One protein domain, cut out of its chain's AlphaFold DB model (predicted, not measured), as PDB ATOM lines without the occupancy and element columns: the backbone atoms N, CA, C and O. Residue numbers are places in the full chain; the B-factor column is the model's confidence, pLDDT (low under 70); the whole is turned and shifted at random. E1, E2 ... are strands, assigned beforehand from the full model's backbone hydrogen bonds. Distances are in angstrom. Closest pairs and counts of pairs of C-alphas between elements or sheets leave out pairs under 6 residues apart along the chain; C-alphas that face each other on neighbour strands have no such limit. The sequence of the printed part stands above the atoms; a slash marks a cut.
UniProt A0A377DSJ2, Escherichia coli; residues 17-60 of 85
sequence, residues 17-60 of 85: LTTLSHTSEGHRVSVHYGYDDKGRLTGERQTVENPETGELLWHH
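AT A GLANCE: This is residues 17 to 60 of the 85 residues of a protein of Escherichia coli (UniProt A0A377DSJ2). This is a single twisted sheet of four strands lying side by side, with no second layer over either face, and long in the direction of its strands. Two long strands, E2 and E3, make the middle of the sheet, with E1 along one edge and the short E4 along the other, and the loop of residues 36 to 40 turns at one end. The printed part has 44 residues with no named helix and four named strands, E1, E2, E3 and E4 in chain order, which is also their order across the sheet, antiparallel throughout; the class is all strand. The whole is loose, with a radius of gyration of the C-alphas of 11.9 A, and the C-alphas span 37 by 14 by 13 A, a rod in outline.

IN THESE COORDINATES: The printed part begins with E1, residues 17 to 24, whose C-alpha 17 is at (-31.720, 56.135, 12.843); it is 19.5 A from first to last C-alpha. After residues 25 and 26 comes E2, residues 27 to 35, 26.1 A long. Residues 36 to 40 lead to E3, residues 41 to 49, which is 23.4 A long and begins at C-alpha 41 at (-35.161, 50.011, 20.089). Residues 50 to 55 lead to E4, residues 56 to 60, 11.0 A long, which ends at C-alpha 60 at (-22.141, 42.262, 17.978).

HOW THE PARTS SIT: The four strands form a meander, each strand the antiparallel neighbour of the one before. E1 and E2 form a hairpin, with 167 degrees between their directions. The C-alphas of Ser 21 and Ser 30 face each other at 4.2 A, and N 20 and O 31 are within hydrogen-bond range at 2.8 A. E2 and E3 form a hairpin at 166 degrees. The C-alphas of Val 31 and Gln 46 face each other at 4.1 A, and N 32 and O 45 are 2.7 A apart, within hydrogen-bond range. E3 and E4 form a hairpin at 158 degrees. The C-alphas of Thr 47 and His 59 face each other at 4.3 A, and N 48 and O 58 are within hydrogen-bond range at 2.8 A. E1 and E4 are the edge strands and are apart. From edge to edge the strands' lines turn by 47 degrees, and the sheet's C-alphas lie up to 4.9 A off the best plane through them.

THE WHOLE: The two C-alphas farthest apart are those of Lys 38 and Glu 52, 37.6 A. The C-alphas of Leu 17 and His 60, the first and last printed, are 17.6 A apart. The printed part has no cut. The links E1 to E2 and E2 to E3 are tight, the link E3 to E4 is short, and no link is long. The mean pLDDT of the printed part is 88.3, and no printed residue is under 70.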
ATOM      1  N   LEU A  17     -33.056  56.507  13.318       91.31
ATOM      2  CA  LEU A  17     -31.720  56.135  12.843       91.31
ATOM      3  C   LEU A  17     -31.645  54.619  12.654       91.31
ATOM      4  O   LEU A  17     -31.464  53.903  13.625       91.31
ATOM      5  N   THR A  18     -31.739  54.114  11.431       92.06
ATOM      6  CA  THR A  18     -31.718  52.670  11.154       92.06
ATOM      7  C   THR A  18     -30.326  52.128  10.913       92.06
ATOM      8  O   THR A  18     -30.069  50.955  11.178       92.06
ATOM      9  N   THR A  19     -29.420  52.943  10.373       92.75
ATOM     10  CA  THR A  19     -28.045  52.523  10.092       92.75
ATOM     11  C   THR A  19     -27.068  53.671  10.306       92.75
ATOM     12  O   THR A  19     -27.271  54.778   9.818       92.75
ATOM     13  N   LEU A  20     -25.983  53.393  11.014       91.94
ATOM     14  CA  LEU A  20     -24.830  54.263  11.211       91.94
ATOM     15  C   LEU A  20     -23.618  53.534  10.641       91.94
ATOM     16  O   LEU A  20     -23.346  52.424  11.074       91.94
ATOM     17  N   SER A  21     -22.865  54.116   9.715       89.81
ATOM     18  CA  SER A  21     -21.592  53.534   9.290       89.81
ATOM     19  C   SER A  21     -20.468  54.554   9.315       89.81
ATOM     20  O   SER A  21     -20.635  55.705   8.933       89.81
ATOM     21  N   HIS A  22     -19.306  54.147   9.802       88.88
ATOM     22  CA  HIS A  22     -18.102  54.966   9.803       88.88
ATOM     23  C   HIS A  22     -16.887  54.063   9.633       88.88
ATOM     24  O   HIS A  22     -16.962  52.850   9.824       88.88
ATOM     25  N   THR A  23     -15.749  54.629   9.256       87.69
ATOM     26  CA  THR A  23     -14.499  53.869   9.252       87.69
ATOM     27  C   THR A  23     -13.707  54.179  10.509       87.69
ATOM     28  O   THR A  23     -13.494  55.348  10.818       87.69
ATOM     29  N   SER A  24     -13.236  53.149  11.200       82.69
ATOM     30  CA  SER A  24     -12.389  53.268  12.382       82.69
ATOM     31  C   SER A  24     -11.124  52.444  12.172       82.69
ATOM     32  O   SER A  24     -11.209  51.269  11.820       82.69
ATOM     33  N   GLU A  25      -9.952  53.066  12.318       82.19
ATOM     34  CA  GLU A  25      -8.638  52.409  12.166       82.19
ATOM     35  C   GLU A  25      -8.501  51.567  10.876       82.19
ATOM     36  O   GLU A  25      -7.949  50.470  10.887       82.19
ATOM     37  N   GLY A  26      -9.054  52.050   9.756       83.50
ATOM     38  CA  GLY A  26      -9.028  51.343   8.465       83.50
ATOM     39  C   GLY A  26     -10.079  50.238   8.295       83.50
ATOM     40  O   GLY A  26     -10.155  49.639   7.228       83.50
ATOM     41  N   HIS A  27     -10.931  49.996   9.291       87.25
ATOM     42  CA  HIS A  27     -12.041  49.045   9.224       87.25
ATOM     43  C   HIS A  27     -13.374  49.771   9.060       87.25
ATOM     44  O   HIS A  27     -13.563  50.860   9.600       87.25
ATOM     45  N   ARG A  28     -14.327  49.177   8.339       89.75
ATOM     46  CA  ARG A  28     -15.684  49.717   8.219       89.75
ATOM     47  C   ARG A  28     -16.528  49.191   9.371       89.75
ATOM     48  O   ARG A  28     -16.747  47.991   9.482       89.75
ATOM     49  N   VAL A  29     -17.003  50.097  10.213       89.81
ATOM     50  CA  VAL A  29     -17.939  49.813  11.298       89.81
ATOM     51  C   VAL A  29     -19.335  50.212  10.836       89.81
ATOM     52  O   VAL A  29     -19.531  51.350  10.414       89.81
ATOM     53  N   SER A  30     -20.304  49.305  10.927       91.69
ATOM     54  CA  SER A  30     -21.713  49.582  10.635       91.69
ATOM     55  C   SER A  30     -22.582  49.147  11.811       91.69
ATOM     56  O   SER A  30     -22.495  48.015  12.261       91.69
ATOM     57  N   VAL A  31     -23.425  50.031  12.325       91.38
ATOM     58  CA  VAL A  31     -24.419  49.752  13.360       91.38
ATOM     59  C   VAL A  31     -25.793  49.805  12.721       91.38
ATOM     60  O   VAL A  31     -26.145  50.793  12.085       91.38
ATOM     61  N   HIS A  32     -26.577  48.754  12.903       92.00
ATOM     62  CA  HIS A  32     -27.964  48.671  12.481       92.00
ATOM     63  C   HIS A  32     -28.863  48.671  13.709       92.00
ATOM     64  O   HIS A  32     -28.682  47.855  14.615       92.00
ATOM     65  N   TYR A  33     -29.855  49.550  13.715       90.88
ATOM     66  CA  TYR A  33     -30.839  49.650  14.783       90.88
ATOM     67  C   TYR A  33     -32.187  49.135  14.280       90.88
ATOM     68  O   TYR A  33     -32.679  49.549  13.231       90.88
ATOM     69  N   GLY A  34     -32.776  48.208  15.030       89.88
ATOM     70  CA  GLY A  34     -34.116  47.690  14.790       89.88
ATOM     71  C   GLY A  34     -35.107  48.310  15.765       89.88
ATOM     72  O   GLY A  34     -34.922  48.220  16.981       89.88
ATOM     73  N   TYR A  35     -36.187  48.883  15.247       88.06
ATOM     74  CA  TYR A  35     -37.260  49.476  16.043       88.06
ATOM     75  C   TYR A  35     -38.557  48.666  15.916       88.06
ATOM     76  O   TYR A  35     -38.780  48.015  14.897       88.06
ATOM     77  N   ASP A  36     -39.399  48.688  16.953       84.94
ATOM     78  CA  ASP A  36     -40.789  48.222  16.852       84.94
ATOM     79  C   ASP A  36     -41.701  49.298  16.235       84.94
ATOM     80  O   ASP A  36     -41.298  50.445  16.046       84.94
ATOM     81  N   ASP A  37     -42.972  48.958  15.997       85.44
ATOM     82  CA  ASP A  37     -43.993  49.885  15.479       85.44
ATOM     83  C   ASP A  37     -44.249  51.111  16.383       85.44
ATOM     84  O   ASP A  37     -44.979  52.030  16.016       85.44
ATOM     85  N   LYS A  38     -43.687  51.129  17.598       85.50
ATOM     86  CA  LYS A  38     -43.794  52.228  18.567       85.50
ATOM     87  C   LYS A  38     -42.510  53.060  18.649       85.50
ATOM     88  O   LYS A  38     -42.458  53.972  19.475       85.50
ATOM     89  N   GLY A  39     -41.485  52.751  17.855       84.62
ATOM     90  CA  GLY A  39     -40.191  53.439  17.865       84.62
ATOM     91  C   GLY A  39     -39.275  53.036  19.006       84.62
ATOM     92  O   GLY A  39     -38.355  53.773  19.360       84.62
ATOM     93  N   ARG A  40     -39.514  51.882  19.631       86.38
ATOM     94  CA  ARG A  40     -38.661  51.359  20.702       86.38
ATOM     95  C   ARG A  40     -37.555  50.524  20.093       86.38
ATOM     96  O   ARG A  40     -37.813  49.678  19.242       86.38
ATOM     97  N   LEU A  41     -36.332  50.734  20.564       85.81
ATOM     98  CA  LEU A  41     -35.161  50.011  20.089       85.81
ATOM     99  C   LEU A  41     -35.222  48.528  20.487       85.81
ATOM    100  O   LEU A  41     -34.828  48.148  21.583       85.81
ATOM    101  N   THR A  42     -35.699  47.677  19.588       87.06
ATOM    102  CA  THR A  42     -35.783  46.216  19.766       87.06
ATOM    103  C   THR A  42     -34.456  45.496  19.588       87.06
ATOM    104  O   THR A  42     -34.295  44.374  20.070       87.06
ATOM    105  N   GLY A  43     -33.485  46.116  18.925       87.31
ATOM    106  CA  GLY A  43     -32.175  45.511  18.774       87.31
ATOM    107  C   GLY A  43     -31.153  46.418  18.119       87.31
ATOM    108  O   GLY A  43     -31.490  47.329  17.370       87.31
ATOM    109  N   GLU A  44     -29.897  46.124  18.404       90.62
ATOM    110  CA  GLU A  44     -28.723  46.751  17.822       90.62
ATOM    111  C   GLU A  44     -27.829  45.649  17.249       90.62
ATOM    112  O   GLU A  44     -27.555  44.645  17.911       90.62
ATOM    113  N   ARG A  45     -27.374  45.822  16.012       90.62
ATOM    114  CA  ARG A  45     -26.390  44.956  15.368       90.62
ATOM    115  C   ARG A  45     -25.237  45.810  14.873       90.62
ATOM    116  O   ARG A  45     -25.367  46.479  13.856       90.62
ATOM    117  N   GLN A  46     -24.104  45.743  15.551       91.31
ATOM    118  CA  GLN A  46     -22.862  46.344  15.089       91.31
ATOM    119  C   GLN A  46     -22.015  45.307  14.354       91.31
ATOM    120  O   GLN A  46     -21.809  44.198  14.839       91.31
ATOM    121  N   THR A  47     -21.485  45.666  13.198       91.12
ATOM    122  CA  THR A  47     -20.555  44.883  12.394       91.12
ATOM    123  C   THR A  47     -19.280  45.682  12.178       91.12
ATOM    124  O   THR A  47     -19.302  46.906  12.074       91.12
ATOM    125  N   VAL A  48     -18.152  44.984  12.140       90.12
ATOM    126  CA  VAL A  48     -16.865  45.514  11.703       90.12
ATOM    127  C   VAL A  48     -16.389  44.618  10.579       90.12
ATOM    128  O   VAL A  48     -16.243  43.407  10.762       90.12
ATOM    129  N   GLU A  49     -16.160  45.209   9.421       89.75
ATOM    130  CA  GLU A  49     -15.732  44.515   8.218       89.75
ATOM    131  C   GLU A  49     -14.509  45.183   7.589       89.75
ATOM    132  O   GLU A  49     -14.254  46.378   7.773       89.75
ATOM    133  N   ASN A  50     -13.730  44.400   6.848       87.88
ATOM    134  CA  ASN A  50     -12.637  44.931   6.051       87.88
ATOM    135  C   ASN A  50     -13.222  45.661   4.820       87.88
ATOM    136  O   ASN A  50     -13.874  45.013   4.003       87.88
ATOM    137  N   PRO A  51     -12.996  46.977   4.642       84.44
ATOM    138  CA  PRO A  51     -13.544  47.723   3.509       84.44
ATOM    139  C   PRO A  51     -12.974  47.296   2.147       84.44
ATOM    140  O   PRO A  51     -13.598  47.585   1.129       84.44
ATOM    141  N   GLU A  52     -11.812  46.641   2.110       86.31
ATOM    142  CA  GLU A  52     -11.177  46.163   0.877       86.31
ATOM    143  C   GLU A  52     -11.751  44.820   0.411       86.31
ATOM    144  O   GLU A  52     -11.904  44.594  -0.789       86.31
ATOM    145  N   THR A  53     -12.075  43.923   1.348       87.00
ATOM    146  CA  THR A  53     -12.510  42.549   1.040       87.00
ATOM    147  C   THR A  53     -13.982  42.274   1.354       87.00
ATOM    148  O   THR A  53     -14.520  41.273   0.887       87.00
ATOM    149  N   GLY A  54     -14.641  43.129   2.141       85.69
ATOM    150  CA  GLY A  54     -15.982  42.889   2.689       85.69
ATOM    151  C   GLY A  54     -16.024  41.788   3.756       85.69
ATOM    152  O   GLY A  54     -17.095  41.277   4.079       85.69
ATOM    153  N   GLU A  55     -14.873  41.361   4.280       88.56
ATOM    154  CA  GLU A  55     -14.808  40.290   5.276       88.56
ATOM    155  C   GLU A  55     -15.331  40.771   6.632       88.56
ATOM    156  O   GLU A  55     -14.817  41.740   7.187       88.56
ATOM    157  N   LEU A  56     -16.318  40.067   7.195       87.94
ATOM    158  CA  LEU A  56     -16.841  40.347   8.531       87.94
ATOM    159  C   LEU A  56     -15.845  39.896   9.608       87.94
ATOM    160  O   LEU A  56     -15.790  38.719   9.970       87.94
ATOM    161  N   LEU A  57     -15.113  40.854  10.162       87.81
ATOM    162  CA  LEU A  57     -14.093  40.638  11.187       87.81
ATOM    163  C   LEU A  57     -14.695  40.504  12.585       87.81
ATOM    164  O   LEU A  57     -14.195  39.761  13.431       87.81
ATOM    165  N   TRP A  58     -15.774  41.241  12.835       88.56
ATOM    166  CA  TRP A  58     -16.467  41.230  14.112       88.56
ATOM    167  C   TRP A  58     -17.936  41.572  13.916       88.56
ATOM    168  O   TRP A  58     -18.295  42.396  13.082       88.56
ATOM    169  N   HIS A  59     -18.798  40.959  14.714       88.94
ATOM    170  CA  HIS A  59     -20.150  41.462  14.891       88.94
ATOM    171  C   HIS A  59     -20.585  41.296  16.334       88.94
ATOM    172  O   HIS A  59     -20.177  40.361  17.037       88.94
ATOM    173  N   HIS A  60     -21.436  42.224  16.729       86.56
ATOM    174  CA  HIS A  60     -22.141  42.262  17.978       86.56
ATOM    175  C   HIS A  60     -23.612  42.456  17.705       86.56
ATOM    176  O   HIS A  60     -24.010  43.397  17.029       86.56
TER     177      HIS A  60